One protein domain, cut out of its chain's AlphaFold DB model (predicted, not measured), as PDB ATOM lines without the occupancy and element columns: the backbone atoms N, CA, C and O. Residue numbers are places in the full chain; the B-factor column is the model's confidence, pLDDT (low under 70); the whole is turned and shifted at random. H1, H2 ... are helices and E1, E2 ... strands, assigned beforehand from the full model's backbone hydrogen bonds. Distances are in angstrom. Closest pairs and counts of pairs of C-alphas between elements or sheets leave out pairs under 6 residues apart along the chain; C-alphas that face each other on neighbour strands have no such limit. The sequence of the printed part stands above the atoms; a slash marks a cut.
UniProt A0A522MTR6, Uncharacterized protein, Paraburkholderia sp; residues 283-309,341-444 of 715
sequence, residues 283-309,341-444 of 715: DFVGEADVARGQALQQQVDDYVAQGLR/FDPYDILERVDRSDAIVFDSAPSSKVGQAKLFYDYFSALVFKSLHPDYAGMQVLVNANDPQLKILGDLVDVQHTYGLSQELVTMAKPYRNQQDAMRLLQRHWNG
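Overview. This is residues 283 to 309 and 341 to 444 of the 715 residues of an uncharacterized protein of Paraburkholderia sp (UniProt A0A522MTR6). A small, twisted sheet of four parallel strands forms the core, sandwiched between helices on both faces: three layers, with H2, H3 and H4 on one face and H1 and H6 on the other. H1 runs outward from the E1 edge toward one end of the longest axis, and the short H5 only grazes the sheet. The printed part has 131 residues, with six named helices and four named strands in the order E1 H1 H2 E2 H3 E3 H4 H5 E4 H6; the sheet's order is E1 E2 E3 E4, and the class is mixed, helices and strands. It is compact, with a radius of gyration of the C-alphas of 14.5 A, and spans 47 by 31 by 28 A, only just elongated.

Along the chain. E1, residues 283 to 285, begins with C-alpha 283 at (19.254, 11.467, -43.495). H1, residues 291 to 308, is 25.5 A long. After the cut come H2, residues 344 to 352, 12.6 A, and E2, residues 355 to 358. H3, residues 365 to 384, measures 28.3 A from C-alpha 365 at (14.497, -9.787, -41.677). E3, residues 392 to 396, is 13.4 A long; H4, residues 400 to 414, 20.8 A. H5, residues 421 to 424, and E4, residues 426 to 428, precede H6, residues 431 to 442, 16.2 A, which ends with C-alpha 442 at (27.347, 21.096, -50.617).

Arrangement. E1 and E2 are parallel at 16 degrees, with N 285 and O 357 2.9 A apart, within hydrogen-bond range. So are N 356 and O 392 of the parallel E2 and E3, at 2.9 A, and N 428 and O 395 of the parallel E3 and E4, at 2.9 A. E2, H3, E3 and E3, H4 H5, E4 are strand-helix-strand units, parallel neighbour strands joined through helices, with right-handed crossovers. H3 is slantwise over E2 and E3, at a height over the sheet of 9.8 A. H6, on the opposite face, runs along the strands at a height of 9.0 A. H2 and H3 touch, closest at the C-alphas of Ile 346 and Asp 374, 5.8 A. With residues 296 to 303 alone, H1 touches H6, at a steep tilt of 42 degrees, the same way; the closest C-alphas, of Leu 296 and Gln 431, are 7.3 A apart. H4 and H5 touch, closest at the C-alphas of Val 409 and Leu 421, 6.1 A. Every O i to N i+4 pair is within hydrogen-bond range in H1, H2, H3, H4 and H6; H5 is too short for one.

Size, cuts and confidence. The C-alphas farthest apart, of Arg 309 and Tyr 415, are 48.4 A apart. Residues 310 to 340 are not printed, and C-alphas 309 and 341 are 41.8 A apart across the cut. Of the links that are printed whole, none is long. The mean pLDDT of the printed part is 84.8; residues 287 to 292, 306 to 309, 386 and 422 are under 70.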
ATOM      1  N   ASP A 283      20.026  12.533 -44.120       88.88
ATOM      2  CA  ASP A 283      19.254  11.467 -43.495       88.88
ATOM      3  C   ASP A 283      20.050  10.161 -43.552       88.88
ATOM      4  O   ASP A 283      20.704   9.845 -44.551       88.88
ATOM      5  N   PHE A 284      20.057   9.450 -42.428       88.19
ATOM      6  CA  PHE A 284      20.809   8.218 -42.235       88.19
ATOM      7  C   PHE A 284      19.876   7.016 -42.299       88.19
ATOM      8  O   PHE A 284      18.715   7.077 -41.887       88.19
ATOM      9  N   VAL A 285      20.400   5.931 -42.863       88.12
ATOM     10  CA  VAL A 285      19.728   4.638 -42.942       88.12
ATOM     11  C   VAL A 285      20.698   3.557 -42.458       88.12
ATOM     12  O   VAL A 285      21.742   3.321 -43.077       88.12
ATOM     13  N   GLY A 286      20.355   2.885 -41.355       79.12
ATOM     14  CA  GLY A 286      21.087   1.727 -40.825       79.12
ATOM     15  C   GLY A 286      20.797   1.431 -39.349       79.12
ATOM     16  O   GLY A 286      19.998   2.112 -38.720       79.12
ATOM     17  N   GLU A 287      21.433   0.407 -38.769       64.69
ATOM     18  CA  GLU A 287      21.191  -0.009 -37.369       64.69
ATOM     19  C   GLU A 287      21.787   0.952 -36.324       64.69
ATOM     20  O   GLU A 287      21.276   1.062 -35.210       64.69
ATOM     21  N   ALA A 288      22.844   1.689 -36.674       55.28
ATOM     22  CA  ALA A 288      23.517   2.640 -35.782       55.28
ATOM     23  C   ALA A 288      22.874   4.049 -35.776       55.28
ATOM     24  O   ALA A 288      23.530   5.029 -35.405       55.28
ATOM     25  N   ASP A 289      21.606   4.140 -36.195       57.12
ATOM     26  CA  ASP A 289      21.012   5.293 -36.891       57.12
ATOM     27  C   ASP A 289      21.090   6.633 -36.146       57.12
ATOM     28  O   ASP A 289      21.174   7.696 -36.752       57.12
ATOM     29  N   VAL A 290      21.106   6.626 -34.814       58.19
ATOM     30  CA  VAL A 290      20.965   7.880 -34.069       58.19
ATOM     31  C   VAL A 290      22.318   8.541 -33.812       58.19
ATOM     32  O   VAL A 290      22.546   9.657 -34.260       58.19
ATOM     33  N   ALA A 291      23.252   7.874 -33.132       67.56
ATOM     34  CA  ALA A 291      24.441   8.557 -32.613       67.56
ATOM     35  C   ALA A 291      25.459   8.932 -33.704       67.56
ATOM     36  O   ALA A 291      25.982  10.047 -33.711       67.56
ATOM     37  N   ARG A 292      25.749   8.015 -34.638       69.62
ATOM     38  CA  ARG A 292      26.712   8.280 -35.721       69.62
ATOM     39  C   ARG A 292      26.132   9.248 -36.747       69.62
ATOM     40  O   ARG A 292      26.837  10.161 -37.171       69.62
ATOM     41  N   GLY A 293      24.855   9.075 -37.092       71.25
ATOM     42  CA  GLY A 293      24.141   9.988 -37.978       71.25
ATOM     43  C   GLY A 293      24.076  11.406 -37.414       71.25
ATOM     44  O   GLY A 293      24.451  12.355 -38.096       71.25
ATOM     45  N   GLN A 294      23.726  11.553 -36.131       76.19
ATOM     46  CA  GLN A 294      23.750  12.843 -35.432       76.19
ATOM     47  C   GLN A 294      25.151  13.455 -35.381       76.19
ATOM     48  O   GLN A 294      25.297  14.648 -35.626       76.19
ATOM     49  N   ALA A 295      26.186  12.659 -35.100       81.62
ATOM     50  CA  ALA A 295      27.560  13.153 -35.090       81.62
ATOM     51  C   ALA A 295      27.999  13.653 -36.474       81.62
ATOM     52  O   ALA A 295      28.682  14.672 -36.574       81.62
ATOM     53  N   LEU A 296      27.604  12.954 -37.541       79.88
ATOM     54  CA  LEU A 296      27.934  13.346 -38.905       79.88
ATOM     55  C   LEU A 296      27.123  14.574 -39.359       79.88
ATOM     56  O   LEU A 296      27.701  15.478 -39.959       79.88
ATOM     57  N   GLN A 297      25.838  14.671 -39.000       82.31
ATOM     58  CA  GLN A 297      25.035  15.883 -39.219       82.31
ATOM     59  C   GLN A 297      25.621  17.084 -38.463       82.31
ATOM     60  O   GLN A 297      25.797  18.137 -39.063       82.31
ATOM     61  N   GLN A 298      26.019  16.925 -37.195       84.06
ATOM     62  CA  GLN A 298      26.639  18.005 -36.418       84.06
ATOM     63  C   GLN A 298      27.934  18.509 -37.073       84.06
ATOM     64  O   GLN A 298      28.165  19.712 -37.143       84.06
ATOM     65  N   GLN A 299      28.768  17.609 -37.601       84.88
ATOM     66  CA  GLN A 299      29.987  17.994 -38.325       84.88
ATOM     67  C   GLN A 299      29.689  18.776 -39.607       84.88
ATOM     68  O   GLN A 299      30.445  19.677 -39.978       84.88
ATOM     69  N   VAL A 300      28.601  18.433 -40.295       81.94
ATOM     70  CA  VAL A 300      28.118  19.190 -41.450       81.94
ATOM     71  C   VAL A 300      27.593  20.556 -41.029       81.94
ATOM     72  O   VAL A 300      27.992  21.544 -41.641       81.94
ATOM     73  N   ASP A 301      26.788  20.640 -39.974       81.94
ATOM     74  CA  ASP A 301      26.255  21.903 -39.460       81.94
ATOM     75  C   ASP A 301      27.388  22.855 -39.049       81.94
ATOM     76  O   ASP A 301      27.390  24.028 -39.430       81.94
ATOM     77  N   ASP A 302      28.408  22.337 -38.357       82.56
ATOM     78  CA  ASP A 302      29.598  23.096 -37.967       82.56
ATOM     79  C   ASP A 302      30.354  23.634 -39.193       82.56
ATOM     80  O   ASP A 302      30.812  24.782 -39.197       82.56
ATOM     81  N   TYR A 303      30.472  22.829 -40.253       78.19
ATOM     82  CA  TYR A 303      31.121  23.221 -41.505       78.19
ATOM     83  C   TYR A 303      30.304  24.267 -42.282       78.19
ATOM     84  O   TYR A 303      30.853  25.280 -42.730       78.19
ATOM     85  N   VAL A 304      28.987  24.075 -42.400       76.25
ATOM     86  CA  VAL A 304      28.069  25.019 -43.058       76.25
ATOM     87  C   VAL A 304      28.069  26.359 -42.319       76.25
ATOM     88  O   VAL A 304      28.216  27.409 -42.949       76.25
ATOM     89  N   ALA A 305      28.012  26.347 -40.983       74.00
ATOM     90  CA  ALA A 305      28.072  27.552 -40.158       74.00
ATOM     91  C   ALA A 305      29.391  28.326 -40.333       74.00
ATOM     92  O   ALA A 305      29.384  29.558 -40.379       74.00
ATOM     93  N   GLN A 306      30.526  27.630 -40.471       69.56
ATOM     94  CA  GLN A 306      31.817  28.258 -40.779       69.56
ATOM     95  C   GLN A 306      31.823  28.906 -42.171       69.56
ATOM     96  O   GLN A 306      32.321  30.022 -42.322       69.56
ATOM     97  N   GLY A 307      31.230  28.247 -43.171       59.16
ATOM     98  CA  GLY A 307      31.127  28.761 -44.539       59.16
ATOM     99  C   GLY A 307      30.131  29.914 -44.717       59.16
ATOM    100  O   GLY A 307      30.319  30.744 -45.603       59.16
ATOM    101  N   LEU A 308      29.098  30.010 -43.875       50.62
ATOM    102  CA  LEU A 308      28.127  31.115 -43.875       50.62
ATOM    103  C   LEU A 308      28.659  32.383 -43.188       50.62
ATOM    104  O   LEU A 308      28.273  33.487 -43.559       50.62
ATOM    105  N   ARG A 309      29.594  32.271 -42.235       41.84
ATOM    106  CA  ARG A 309      30.202  33.444 -41.568       41.84
ATOM    107  C   ARG A 309      30.954  34.385 -42.519       41.84
ATOM    108  O   ARG A 309      31.233  35.519 -42.141       41.84
ATOM    109  N   PHE A 341       6.065  -1.645 -41.774       93.19
ATOM    110  CA  PHE A 341       6.716  -1.057 -42.937       93.19
ATOM    111  C   PHE A 341       5.763  -0.048 -43.597       93.19
ATOM    112  O   PHE A 341       4.707  -0.454 -44.092       93.19
ATOM    113  N   ASP A 342       6.145   1.235 -43.602       92.56
ATOM    114  CA  ASP A 342       5.504   2.299 -44.390       92.56
ATOM    115  C   ASP A 342       6.391   2.613 -45.616       92.56
ATOM    116  O   ASP A 342       7.489   3.160 -45.461       92.56
ATOM    117  N   PRO A 343       5.961   2.278 -46.847       92.44
ATOM    118  CA  PRO A 343       6.724   2.571 -48.060       92.44
ATOM    119  C   PRO A 343       6.862   4.076 -48.349       92.44
ATOM    120  O   PRO A 343       7.729   4.467 -49.129       92.44
ATOM    121  N   TYR A 344       6.056   4.940 -47.722       90.00
ATOM    122  CA  TYR A 344       6.198   6.391 -47.857       90.00
ATOM    123  C   TYR A 344       7.345   6.969 -47.012       90.00
ATOM    124  O   TYR A 344       7.753   8.104 -47.264       90.00
ATOM    125  N   ASP A 345       7.923   6.209 -46.072       89.75
ATOM    126  CA  ASP A 345       9.019   6.682 -45.215       89.75
ATOM    127  C   ASP A 345      10.216   7.189 -46.028       89.75
ATOM    128  O   ASP A 345      10.777   8.244 -45.729       89.75
ATOM    129  N   ILE A 346      10.625   6.453 -47.066       89.69
ATOM    130  CA  ILE A 346      11.766   6.852 -47.900       89.69
ATOM    131  C   ILE A 346      11.452   8.087 -48.744       89.69
ATOM    132  O   ILE A 346      12.328   8.931 -48.924       89.69
ATOM    133  N   LEU A 347      10.206   8.238 -49.207       84.50
ATOM    134  CA  LEU A 347       9.780   9.443 -49.917       84.50
ATOM    135  C   LEU A 347       9.903  10.662 -48.998       84.50
ATOM    136  O   LEU A 347      10.480  11.665 -49.399       84.50
ATOM    137  N   GLU A 348       9.458  10.556 -47.742       84.50
ATOM    138  CA  GLU A 348       9.606  11.638 -46.763       84.50
ATOM    139  C   GLU A 348      11.066  11.946 -46.416       84.50
ATOM    140  O   GLU A 348      11.412  13.111 -46.192       84.50
ATOM    141  N   ARG A 349      11.924  10.918 -46.354       87.12
ATOM    142  CA  ARG A 349      13.370  11.082 -46.134       87.12
ATOM    143  C   ARG A 349      14.016  11.826 -47.295       87.12
ATOM    144  O   ARG A 349      14.751  12.777 -47.055       87.12
ATOM    145  N   VAL A 350      13.710  11.449 -48.532       84.88
ATOM    146  CA  VAL A 350      14.231  12.121 -49.731       84.88
ATOM    147  C   VAL A 350      13.691  13.551 -49.850       84.88
ATOM    148  O   VAL A 350      14.460  14.462 -50.137       84.88
ATOM    149  N   ASP A 351      12.419  13.791 -49.521       82.12
ATOM    150  CA  ASP A 351      11.805  15.129 -49.567       82.12
ATOM    151  C   ASP A 351      12.456  16.139 -48.616       82.12
ATOM    152  O   ASP A 351      12.473  17.347 -48.873       82.12
ATOM    153  N   ARG A 352      12.961  15.665 -47.473       81.44
ATOM    154  CA  ARG A 352      13.522  16.535 -46.433       81.44
ATOM    155  C   ARG A 352      15.042  16.640 -46.462       81.44
ATOM    156  O   ARG A 352      15.559  17.400 -45.643       81.44
ATOM    157  N   SER A 353      15.729  15.927 -47.354       85.88
ATOM    158  CA  SER A 353      17.183  15.734 -47.279       85.88
ATOM    159  C   SER A 353      17.890  16.095 -48.577       85.88
ATOM    160  O   SER A 353      17.388  15.858 -49.669       85.88
ATOM    161  N   ASP A 354      19.101  16.624 -48.449       88.88
ATOM    162  CA  ASP A 354      19.993  16.901 -49.579       88.88
ATOM    163  C   ASP A 354      20.944  15.725 -49.841       88.88
ATOM    164  O   ASP A 354      21.482  15.575 -50.944       88.88
ATOM    165  N   ALA A 355      21.142  14.879 -48.824       92.00
ATOM    166  CA  ALA A 355      21.873  13.628 -48.924       92.00
ATOM    167  C   ALA A 355      21.220  12.496 -48.120       92.00
ATOM    168  O   ALA A 355      20.741  12.713 -47.008       92.00
ATOM    169  N   ILE A 356      21.284  11.278 -48.659       93.19
ATOM    170  CA  ILE A 356      20.929  10.033 -47.967       93.19
ATOM    171  C   ILE A 356      22.199   9.211 -47.760       93.19
ATOM    172  O   ILE A 356      22.965   9.000 -48.706       93.19
ATOM    173  N   VAL A 357      22.427   8.740 -46.537       93.38
ATOM    174  CA  VAL A 357      23.615   7.963 -46.163       93.38
ATOM    175  C   VAL A 357      23.203   6.582 -45.667       93.38
ATOM    176  O   VAL A 357      22.653   6.439 -44.579       93.38
ATOM    177  N   PHE A 358      23.528   5.555 -46.449       93.62
ATOM    178  CA  PHE A 358      23.391   4.155 -46.058       93.62
ATOM    179  C   PHE A 358      24.651   3.719 -45.302       93.62
ATOM    180  O   PHE A 358      25.737   3.663 -45.885       93.62
ATOM    181  N   ASP A 359      24.532   3.465 -43.997       89.88
ATOM    182  CA  ASP A 359      25.677   3.178 -43.115       89.88
ATOM    183  C   ASP A 359      25.853   1.697 -42.804       89.88
ATOM    184  O   ASP A 359      26.976   1.196 -42.843       89.88
ATOM    185  N   SER A 360      24.773   0.995 -42.485       89.94
ATOM    186  CA  SER A 360      24.862  -0.399 -42.060       89.94
ATOM    187  C   SER A 360      23.598  -1.173 -42.372       89.94
ATOM    188  O   SER A 360      22.490  -0.633 -42.318       89.94
ATOM    189  N   ALA A 361      23.764  -2.455 -42.679       90.56
ATOM    190  CA  ALA A 361      22.640  -3.346 -42.865       90.56
ATOM    191  C   ALA A 361      22.072  -3.840 -41.529       90.56
ATOM    192  O   ALA A 361      22.829  -4.273 -40.657       90.56
ATOM    193  N   PRO A 362      20.740  -3.790 -41.347       89.62
ATOM    194  CA  PRO A 362      20.109  -4.341 -40.167       89.62
ATOM    195  C   PRO A 362      20.150  -5.870 -40.171       89.62
ATOM    196  O   PRO A 362      20.077  -6.525 -41.206       89.62
ATOM    197  N   SER A 363      20.191  -6.447 -38.980       84.38
ATOM    198  CA  SER A 363      20.183  -7.882 -38.718       84.38
ATOM    199  C   SER A 363      18.794  -8.506 -38.880       84.38
ATOM    200  O   SER A 363      18.671  -9.647 -39.325       84.38
ATOM    201  N   SER A 364      17.725  -7.768 -38.564       89.75
ATOM    202  CA  SER A 364      16.356  -8.290 -38.644       89.75
ATOM    203  C   SER A 364      15.869  -8.456 -40.089       89.75
ATOM    204  O   SER A 364      16.142  -7.624 -40.950       89.75
ATOM    205  N   LYS A 365      15.071  -9.499 -40.348       90.12
ATOM    206  CA  LYS A 365      14.497  -9.787 -41.677       90.12
ATOM    207  C   LYS A 365      13.677  -8.618 -42.244       90.12
ATOM    208  O   LYS A 365      13.846  -8.260 -43.406       90.12
ATOM    209  N   VAL A 366      12.827  -8.001 -41.418       92.38
ATOM    210  CA  VAL A 366      12.026  -6.820 -41.802       92.38
ATOM    211  C   VAL A 366      12.930  -5.623 -42.083       92.38
ATOM    212  O   VAL A 366      12.751  -4.951 -43.095       92.38
ATOM    213  N   GLY A 367      13.934  -5.392 -41.234       93.38
ATOM    214  CA  GLY A 367      14.913  -4.333 -41.446       93.38
ATOM    215  C   GLY A 367      15.661  -4.500 -42.766       93.38
ATOM    216  O   GLY A 367      15.805  -3.530 -43.501       93.38
ATOM    217  N   GLN A 368      16.108  -5.715 -43.098       94.31
ATOM    218  CA  GLN A 368      16.840  -5.978 -44.342       94.31
ATOM    219  C   GLN A 368      15.972  -5.700 -45.563       94.31
ATOM    220  O   GLN A 368      16.416  -5.049 -46.503       94.31
ATOM    221  N   ALA A 369      14.719  -6.157 -45.531       96.00
ATOM    222  CA  ALA A 369      13.773  -5.912 -46.609       96.00
ATOM    223  C   ALA A 369      13.463  -4.413 -46.772       96.00
ATOM    224  O   ALA A 369      13.437  -3.912 -47.896       96.00
ATOM    225  N   LYS A 370      13.310  -3.680 -45.659       95.62
ATOM    226  CA  LYS A 370      13.149  -2.221 -45.672       95.62
ATOM    227  C   LYS A 370      14.382  -1.522 -46.245       95.62
ATOM    228  O   LYS A 370      14.234  -0.695 -47.133       95.62
ATOM    229  N   LEU A 371      15.585  -1.873 -45.788       95.69
ATOM    230  CA  LEU A 371      16.835  -1.307 -46.305       95.69
ATOM    231  C   LEU A 371      16.962  -1.533 -47.812       95.69
ATOM    232  O   LEU A 371      17.323  -0.616 -48.544       95.69
ATOM    233  N   PHE A 372      16.663  -2.746 -48.270       97.38
ATOM    234  CA  PHE A 372      16.693  -3.090 -49.682       97.38
ATOM    235  C   PHE A 372      15.754  -2.179 -50.493       97.38
ATOM    236  O   PHE A 372      16.165  -1.601 -51.500       97.38
ATOM    237  N   TYR A 373      14.514  -1.993 -50.029       97.62
ATOM    238  CA  TYR A 373      13.559  -1.071 -50.647       97.62
ATOM    239  C   TYR A 373      14.036   0.388 -50.621       97.62
ATOM    240  O   TYR A 373      13.983   1.068 -51.650       97.62
ATOM    241  N   ASP A 374      14.522   0.867 -49.474       96.31
ATOM    242  CA  ASP A 374      14.997   2.240 -49.291       96.31
ATOM    243  C   ASP A 374      16.185   2.541 -50.218       96.31
ATOM    244  O   ASP A 374      16.219   3.591 -50.862       96.31
ATOM    245  N   TYR A 375      17.126   1.598 -50.334       97.25
ATOM    246  CA  TYR A 375      18.303   1.700 -51.195       97.25
ATOM    247  C   TYR A 375      17.908   1.921 -52.654       97.25
ATOM    248  O   TYR A 375      18.258   2.944 -53.245       97.25
ATOM    249  N   PHE A 376      17.121   1.010 -53.231       97.31
ATOM    250  CA  PHE A 376      16.713   1.141 -54.629       97.31
ATOM    251  C   PHE A 376      15.768   2.322 -54.857       97.31
ATOM    252  O   PHE A 376      15.863   2.970 -55.899       97.31
ATOM    253  N   SER A 377      14.932   2.677 -53.878       95.75
ATOM    254  CA  SER A 377      14.099   3.882 -53.945       95.75
ATOM    255  C   SER A 377      14.938   5.155 -54.030       95.75
ATOM    256  O   SER A 377      14.680   5.989 -54.896       95.75
ATOM    257  N   ALA A 378      15.983   5.297 -53.209       94.94
ATOM    258  CA  ALA A 378      16.877   6.455 -53.262       94.94
ATOM    259  C   ALA A 378      17.581   6.580 -54.626       94.94
ATOM    260  O   ALA A 378      17.664   7.678 -55.183       94.94
ATOM    261  N   LEU A 379      18.033   5.457 -55.203       95.19
ATOM    262  CA  LEU A 379      18.627   5.446 -56.546       95.19
ATOM    263  C   LEU A 379      17.603   5.814 -57.627       95.19
ATOM    264  O   LEU A 379      17.918   6.589 -58.532       95.19
ATOM    265  N   VAL A 380      16.373   5.297 -57.530       91.12
ATOM    266  CA  VAL A 380      15.282   5.625 -58.457       91.12
ATOM    267  C   VAL A 380      14.936   7.108 -58.384       91.12
ATOM    268  O   VAL A 380      14.874   7.753 -59.430       91.12
ATOM    269  N   PHE A 381      14.781   7.680 -57.190       88.25
ATOM    270  CA  PHE A 381      14.506   9.107 -57.030       88.25
ATOM    271  C   PHE A 381      15.616   9.961 -57.633       88.25
ATOM    272  O   PHE A 381      15.336  10.839 -58.446       88.25
ATOM    273  N   LYS A 382      16.880   9.650 -57.338       88.12
ATOM    274  CA  LYS A 382      18.010  10.376 -57.921       88.12
ATOM    275  C   LYS A 382      18.094  10.234 -59.446       88.12
ATOM    276  O   LYS A 382      18.462  11.175 -60.139       88.12
ATOM    277  N   SER A 383      17.789   9.061 -59.992       84.62
ATOM    278  CA  SER A 383      17.921   8.809 -61.431       84.62
ATOM    279  C   SER A 383      16.731   9.339 -62.240       84.62
ATOM    280  O   SER A 383      16.888   9.775 -63.389       84.62
ATOM    281  N   LEU A 384      15.518   9.248 -61.689       77.56
ATOM    282  CA  LEU A 384      14.267   9.432 -62.425       77.56
ATOM    283  C   LEU A 384      13.497  10.691 -62.034       77.56
ATOM    284  O   LEU A 384      12.820  11.238 -62.901       77.56
ATOM    285  N   HIS A 385      13.628  11.182 -60.801       76.12
ATOM    286  CA  HIS A 385      12.895  12.360 -60.355       76.12
ATOM    287  C   HIS A 385      13.683  13.643 -60.663       76.12
ATOM    288  O   HIS A 385      14.806  13.795 -60.174       76.12
ATOM    289  N   PRO A 386      13.122  14.603 -61.423       69.88
ATOM    290  CA  PRO A 386      13.826  15.843 -61.755       69.88
ATOM    291  C   PRO A 386      14.237  16.628 -60.502       69.88
ATOM    292  O   PRO A 386      15.358  17.131 -60.438       69.88
ATOM    293  N   ASP A 387      13.377  16.655 -59.482       72.38
ATOM    294  CA  ASP A 387      13.643  17.410 -58.251       72.38
ATOM    295  C   ASP A 387      14.722  16.783 -57.353       72.38
ATOM    296  O   ASP A 387      15.409  17.503 -56.631       72.38
ATOM    297  N   TYR A 388      14.936  15.464 -57.434       80.12
ATOM    298  CA  TYR A 388      15.932  14.761 -56.613       80.12
ATOM    299  C   TYR A 388      17.200  14.386 -57.388       80.12
ATOM    300  O   TYR A 388      18.116  13.800 -56.814       80.12
ATOM    301  N   ALA A 389      17.316  14.759 -58.668       79.69
ATOM    302  CA  ALA A 389      18.497  14.460 -59.483       79.69
ATOM    303  C   ALA A 389      19.803  14.991 -58.865       79.69
ATOM    304  O   ALA A 389      20.868  14.365 -58.959       79.69
ATOM    305  N   GLY A 390      19.701  16.133 -58.181       81.94
ATOM    306  CA  GLY A 390      20.797  16.754 -57.450       81.94
ATOM    307  C   GLY A 390      21.108  16.124 -56.092       81.94
ATOM    308  O   GLY A 390      22.143  16.454 -55.546       81.94
ATOM    309  N   MET A 391      20.270  15.252 -55.526       88.88
ATOM    310  CA  MET A 391      20.488  14.671 -54.192       88.88
ATOM    311  C   MET A 391      21.739  13.780 -54.161       88.88
ATOM    312  O   MET A 391      21.998  13.030 -55.108       88.88
ATOM    313  N   GLN A 392      22.503  13.795 -53.068       92.56
ATOM    314  CA  GLN A 392      23.635  12.883 -52.880       92.56
ATOM    315  C   GLN A 392      23.183  11.566 -52.236       92.56
ATOM    316  O   GLN A 392      22.469  11.566 -51.243       92.56
ATOM    317  N   VAL A 393      23.654  10.430 -52.751       95.75
ATOM    318  CA  VAL A 393      23.518   9.133 -52.069       95.75
ATOM    319  C   VAL A 393      24.911   8.640 -51.707       95.75
ATOM    320  O   VAL A 393      25.787   8.590 -52.575       95.75
ATOM    321  N   LEU A 394      25.133   8.329 -50.431       94.38
ATOM    322  CA  LEU A 394      26.372   7.745 -49.920       94.38
ATOM    323  C   LEU A 394      26.119   6.335 -49.396       94.38
ATOM    324  O   LEU A 394      25.091   6.083 -48.773       94.38
ATOM    325  N   VAL A 395      27.068   5.431 -49.627       94.06
ATOM    326  CA  VAL A 395      26.950   4.015 -49.250       94.06
ATOM    327  C   VAL A 395      28.227   3.565 -48.556       94.06
ATOM    328  O   VAL A 395      29.318   3.762 -49.089       94.06
ATOM    329  N   ASN A 396      28.114   2.973 -47.370       92.38
ATOM    330  CA  ASN A 396      29.274   2.473 -46.645       92.38
ATOM    331  C   ASN A 396      29.865   1.253 -47.362       92.38
ATOM    332  O   ASN A 396      29.274   0.176 -47.375       92.38
ATOM    333  N   ALA A 397      31.061   1.413 -47.922       90.12
ATOM    334  CA  ALA A 397      31.760   0.365 -48.659       90.12
ATOM    335  C   ALA A 397      32.292  -0.764 -47.761       90.12
ATOM    336  O   ALA A 397      32.658  -1.822 -48.267       90.12
ATOM    337  N   ASN A 398      32.354  -0.542 -46.444       90.56
ATOM    338  CA  ASN A 398      32.805  -1.549 -45.486       90.56
ATOM    339  C   ASN A 398      31.671  -2.437 -44.966       90.56
ATOM    340  O   ASN A 398      31.953  -3.411 -44.271       90.56
ATOM    341  N   ASP A 399      30.411  -2.112 -45.264       92.12
ATOM    342  CA  ASP A 399      29.295  -2.995 -44.945       92.12
ATOM    343  C   ASP A 399      29.151  -4.055 -46.056       92.12
ATOM    344  O   ASP A 399      28.891  -3.702 -47.213       92.12
ATOM    345  N   PRO A 400      29.325  -5.357 -45.751       92.00
ATOM    346  CA  PRO A 400      29.298  -6.402 -46.773       92.00
ATOM    347  C   PRO A 400      27.958  -6.503 -47.510       92.00
ATOM    348  O   PRO A 400      27.943  -6.802 -48.701       92.00
ATOM    349  N   GLN A 401      26.839  -6.246 -46.828       94.06
ATOM    350  CA  GLN A 401      25.508  -6.321 -47.429       94.06
ATOM    351  C   GLN A 401      25.257  -5.130 -48.356       94.06
ATOM    352  O   GLN A 401      24.772  -5.321 -49.469       94.06
ATOM    353  N   LEU A 402      25.648  -3.916 -47.956       95.12
ATOM    354  CA  LEU A 402      25.571  -2.747 -48.838       95.12
ATOM    355  C   LEU A 402      26.480  -2.893 -50.063       95.12
ATOM    356  O   LEU A 402      26.085  -2.506 -51.164       95.12
ATOM    357  N   LYS A 403      27.659  -3.512 -49.909       94.44
ATOM    358  CA  LYS A 403      28.524  -3.842 -51.048       94.44
ATOM    359  C   LYS A 403      27.821  -4.776 -52.039       94.44
ATOM    360  O   LYS A 403      27.879  -4.517 -53.235       94.44
ATOM    361  N   ILE A 404      27.114  -5.805 -51.561       96.44
ATOM    362  CA  ILE A 404      26.339  -6.715 -52.425       96.44
ATOM    363  C   ILE A 404      25.270  -5.951 -53.224       96.44
ATOM    364  O   ILE A 404      25.070  -6.240 -54.403       96.44
ATOM    365  N   LEU A 405      24.609  -4.951 -52.626       96.31
ATOM    366  CA  LEU A 405      23.654  -4.101 -53.351       96.31
ATOM    367  C   LEU A 405      24.331  -3.249 -54.433       96.31
ATOM    368  O   LEU A 405      23.761  -3.068 -55.508       96.31
ATOM    369  N   GLY A 406      25.538  -2.742 -54.169       94.31
ATOM    370  CA  GLY A 406      26.361  -2.066 -55.173       94.31
ATOM    371  C   GLY A 406      26.732  -2.995 -56.332       94.31
ATOM    372  O   GLY A 406      26.411  -2.695 -57.481       94.31
ATOM    373  N   ASP A 407      27.290  -4.167 -56.018       91.94
ATOM    374  CA  ASP A 407      27.681  -5.183 -57.004       91.94
ATOM    375  C   ASP A 407      26.477  -5.610 -57.870       91.94
ATOM    376  O   ASP A 407      26.597  -5.790 -59.081       91.94
ATOM    377  N   LEU A 408      25.284  -5.725 -57.276       94.25
ATOM    378  CA  LEU A 408      24.041  -6.003 -57.996       94.25
ATOM    379  C   LEU A 408      23.689  -4.897 -59.008       94.25
ATOM    380  O   LEU A 408      23.286  -5.208 -60.131       94.25
ATOM    381  N   VAL A 409      23.850  -3.618 -58.653       92.31
ATOM    382  CA  VAL A 409      23.626  -2.502 -59.591       92.31
ATOM    383  C   VAL A 409      24.642  -2.533 -60.734       92.31
ATOM    384  O   VAL A 409      24.256  -2.285 -61.876       92.31
ATOM    385  N   ASP A 410      25.899  -2.884 -60.458       88.31
ATOM    386  CA  ASP A 410      26.946  -3.002 -61.481       88.31
ATOM    387  C   ASP A 410      26.680  -4.161 -62.446       88.31
ATOM    388  O   ASP A 410      26.834  -4.019 -63.664       88.31
ATOM    389  N   VAL A 411      26.199  -5.297 -61.934       89.19
ATOM    390  CA  VAL A 411      25.725  -6.422 -62.754       89.19
ATOM    391  C   VAL A 411      24.567  -5.965 -63.644       89.19
ATOM    392  O   VAL A 411      24.615  -6.160 -64.858       89.19
ATOM    393  N   GLN A 412      23.556  -5.295 -63.088       90.38
ATOM    394  CA  GLN A 412      22.449  -4.736 -63.875       90.38
ATOM    395  C   GLN A 412      22.947  -3.750 -64.949       90.38
ATOM    396  O   GLN A 412      22.438  -3.756 -66.074       90.38
ATOM    397  N   HIS A 413      23.947  -2.926 -64.633       88.06
ATOM    398  CA  HIS A 413      24.483  -1.925 -65.552       88.06
ATOM    399  C   HIS A 413      25.234  -2.581 -66.708       88.06
ATOM    400  O   HIS A 413      25.010  -2.224 -67.865       88.06
ATOM    401  N   THR A 414      26.044  -3.598 -66.399       85.69
ATOM    402  CA  THR A 414      26.816  -4.388 -67.369       85.69
ATOM    403  C   THR A 414      25.933  -4.926 -68.498       85.69
ATOM    404  O   THR A 414      26.357  -4.973 -69.650       85.69
ATOM    405  N   TYR A 415      24.679  -5.276 -68.199       84.19
ATOM    406  CA  TYR A 415      23.727  -5.783 -69.194       84.19
ATOM    407  C   TYR A 415      22.722  -4.737 -69.697       84.19
ATOM    408  O   TYR A 415      21.709  -5.092 -70.304       84.19
ATOM    409  N   GLY A 416      22.981  -3.450 -69.458       83.69
ATOM    410  CA  GLY A 416      22.163  -2.341 -69.953       83.69
ATOM    411  C   GLY A 416      20.815  -2.166 -69.241       83.69
ATOM    412  O   GLY A 416      19.930  -1.481 -69.758       83.69
ATOM    413  N   LEU A 417      20.630  -2.766 -68.062       85.94
ATOM    414  CA  LEU A 417      19.379  -2.694 -67.297       85.94
ATOM    415  C   LEU A 417      19.318  -1.449 -66.399       85.94
ATOM    416  O   LEU A 417      18.236  -0.901 -66.176       85.94
ATOM    417  N   SER A 418      20.463  -0.973 -65.910       81.38
ATOM    418  CA  SER A 418      20.584   0.191 -65.023       81.38
ATOM    419  C   SER A 418      21.600   1.221 -65.543       81.38
ATOM    420  O   SER A 418      22.334   0.994 -66.508       81.38
ATOM    421  N   GLN A 419      21.592   2.406 -64.929       75.31
ATOM    422  CA  GLN A 419      22.686   3.373 -65.066       75.31
ATOM    423  C   GLN A 419      23.886   2.922 -64.225       75.31
ATOM    424  O   GLN A 419      23.731   2.121 -63.306       75.31
ATOM    425  N   GLU A 420      25.063   3.460 -64.527       75.31
ATOM    426  CA  GLU A 420      26.291   3.152 -63.796       75.31
ATOM    427  C   GLU A 420      26.181   3.602 -62.331       75.31
ATOM    428  O   GLU A 420      25.797   4.748 -62.060       75.31
ATOM    429  N   LEU A 421      26.524   2.724 -61.379       73.88
ATOM    430  CA  LEU A 421      26.347   2.978 -59.945       73.88
ATOM    431  C   LEU A 421      27.024   4.273 -59.499       73.88
ATOM    432  O   LEU A 421      26.425   5.050 -58.757       73.88
ATOM    433  N   VAL A 422      28.228   4.555 -60.003       67.00
ATOM    434  CA  VAL A 422      29.020   5.740 -59.636       67.00
ATOM    435  C   VAL A 422      28.308   7.062 -59.946       67.00
ATOM    436  O   VAL A 422      28.624   8.098 -59.351       67.00
ATOM    437  N   THR A 423      27.342   7.053 -60.868       71.56
ATOM    438  CA  THR A 423      26.519   8.226 -61.194       71.56
ATOM    439  C   THR A 423      25.372   8.430 -60.200       71.56
ATOM    440  O   THR A 423      24.881   9.549 -60.041       71.56
ATOM    441  N   MET A 424      24.984   7.376 -59.478       83.38
ATOM    442  CA  MET A 424      23.828   7.353 -58.582       83.38
ATOM    443  C   MET A 424      24.225   7.332 -57.101       83.38
ATOM    444  O   MET A 424      23.602   8.015 -56.298       83.38
ATOM    445  N   ALA A 425      25.286   6.629 -56.723       91.12
ATOM    446  CA  ALA A 425      25.760   6.552 -55.348       91.12
ATOM    447  C   ALA A 425      27.280   6.702 -55.274       91.12
ATOM    448  O   ALA A 425      28.002   6.383 -56.219       91.12
ATOM    449  N   LYS A 426      27.776   7.209 -54.140       90.50
ATOM    450  CA  LYS A 426      29.211   7.298 -53.858       90.50
ATOM    451  C   LYS A 426      29.572   6.405 -52.670       90.50
ATOM    452  O   LYS A 426      28.977   6.575 -51.602       90.50
ATOM    453  N   PRO A 427      30.530   5.478 -52.829       90.88
ATOM    454  CA  PRO A 427      31.020   4.704 -51.705       90.88
ATOM    455  C   PRO A 427      31.781   5.614 -50.734       90.88
ATOM    456  O   PRO A 427      32.487   6.524 -51.167       90.88
ATOM    457  N   TYR A 428      31.666   5.351 -49.435       89.88
ATOM    458  CA  TYR A 428      32.548   5.917 -48.417       89.88
ATOM    459  C   TYR A 428      33.082   4.812 -47.506       89.88
ATOM    460  O   TYR A 428      32.393   3.828 -47.247       89.88
ATOM    461  N   ARG A 429      34.315   4.956 -47.014       86.62
ATOM    462  CA  ARG A 429      34.960   3.941 -46.150       86.62
ATOM    463  C   ARG A 429      34.988   4.320 -44.674       86.62
ATOM    464  O   ARG A 429      35.168   3.472 -43.809       86.62
ATOM    465  N   ASN A 430      34.886   5.599 -44.353       84.19
ATOM    466  CA  ASN A 430      34.901   6.071 -42.974       84.19
ATOM    467  C   ASN A 430      34.245   7.451 -42.874       84.19
ATOM    468  O   ASN A 430      33.902   8.071 -43.878       84.19
ATOM    469  N   GLN A 431      34.093   7.943 -41.648       83.31
ATOM    470  CA  GLN A 431      33.427   9.215 -41.388       83.31
ATOM    471  C   GLN A 431      34.131  10.418 -42.042       83.31
ATOM    472  O   GLN A 431      33.461  11.327 -42.521       83.31
ATOM    473  N   GLN A 432      35.468  10.423 -42.112       83.50
ATOM    474  CA  GLN A 432      36.220  11.503 -42.767       83.50
ATOM    475  C   GLN A 432      35.982  11.514 -44.282       83.50
ATOM    476  O   GLN A 432      35.847  12.574 -44.888       83.50
ATOM    477  N   ASP A 433      35.906  10.332 -44.887       85.00
ATOM    478  CA  ASP A 433      35.593  10.145 -46.299       85.00
ATOM    479  C   ASP A 433      34.165  10.598 -46.629       85.00
ATOM    480  O   ASP A 433      33.966  11.405 -47.539       85.00
ATOM    481  N   ALA A 434      33.187  10.189 -45.811       86.12
ATOM    482  CA  ALA A 434      31.808  10.663 -45.914       86.12
ATOM    483  C   ALA A 434      31.733  12.196 -45.824       86.12
ATOM    484  O   ALA A 434      31.145  12.833 -46.698       86.12
ATOM    485  N   MET A 435      32.393  12.803 -44.830       85.00
ATOM    486  CA  MET A 435      32.450  14.261 -44.689       85.00
ATOM    487  C   MET A 435      33.038  14.946 -45.918       85.00
ATOM    488  O   MET A 435      32.475  15.928 -46.396       85.00
ATOM    489  N   ARG A 436      34.132  14.420 -46.476       85.31
ATOM    490  CA  ARG A 436      34.760  14.979 -47.680       85.31
ATOM    491  C   ARG A 436      33.792  14.992 -48.866       85.31
ATOM    492  O   ARG A 436      33.721  15.981 -49.598       85.31
ATOM    493  N   LEU A 437      33.041  13.904 -49.055       85.31
ATOM    494  CA  LEU A 437      32.045  13.776 -50.120       85.31
ATOM    495  C   LEU A 437      30.868  14.738 -49.912       85.31
ATOM    496  O   LEU A 437      30.476  15.425 -50.857       85.31
ATOM    497  N   LEU A 438      30.356  14.851 -48.684       87.00
ATOM    498  CA  LEU A 438      29.263  15.768 -48.333       87.00
ATOM    499  C   LEU A 438      29.671  17.238 -48.503       87.00
ATOM    500  O   LEU A 438      28.932  18.009 -49.110       87.00
ATOM    501  N   GLN A 439      30.868  17.619 -48.050       82.31
ATOM    502  CA  GLN A 439      31.416  18.967 -48.236       82.31
ATOM    503  C   GLN A 439      31.563  19.308 -49.720       82.31
ATOM    504  O   GLN A 439      31.162  20.386 -50.163       82.31
ATOM    505  N   ARG A 440      32.114  18.374 -50.509       81.12
ATOM    506  CA  ARG A 440      32.247  18.537 -51.959       81.12
ATOM    507  C   ARG A 440      30.887  18.715 -52.627       81.12
ATOM    508  O   ARG A 440      30.779  19.554 -53.519       81.12
ATOM    509  N   HIS A 441      29.884  17.952 -52.202       85.50
ATOM    510  CA  HIS A 441      28.528  18.072 -52.713       85.50
ATOM    511  C   HIS A 441      27.919  19.435 -52.363       85.50
ATOM    512  O   HIS A 441      27.583  20.190 -53.273       85.50
ATOM    513  N   TRP A 442      27.884  19.810 -51.079       83.19
ATOM    514  CA  TRP A 442      27.347  21.096 -50.617       83.19
ATOM    515  C   TRP A 442      27.974  22.300 -51.331       83.19
ATOM    516  O   TRP A 442      27.264  23.222 -51.726       83.19
ATOM    517  N   ASN A 443      29.289  22.271 -51.584       72.50
ATOM    518  CA  ASN A 443      29.999  23.356 -52.272       72.50
ATOM    519  C   ASN A 443      29.439  23.678 -53.676       72.50
ATOM    520  O   ASN A 443      29.614  24.805 -54.150       72.50
ATOM    521  N   GLY A 444      28.794  22.712 -54.342       71.25
ATOM    522  CA  GLY A 444      28.200  22.861 -55.675       71.25
ATOM    523  C   GLY A 444      26.697  22.580 -55.744       71.25
ATOM    524  O   GLY A 444      26.148  22.589 -56.846       71.25
TER     525      GLY A 444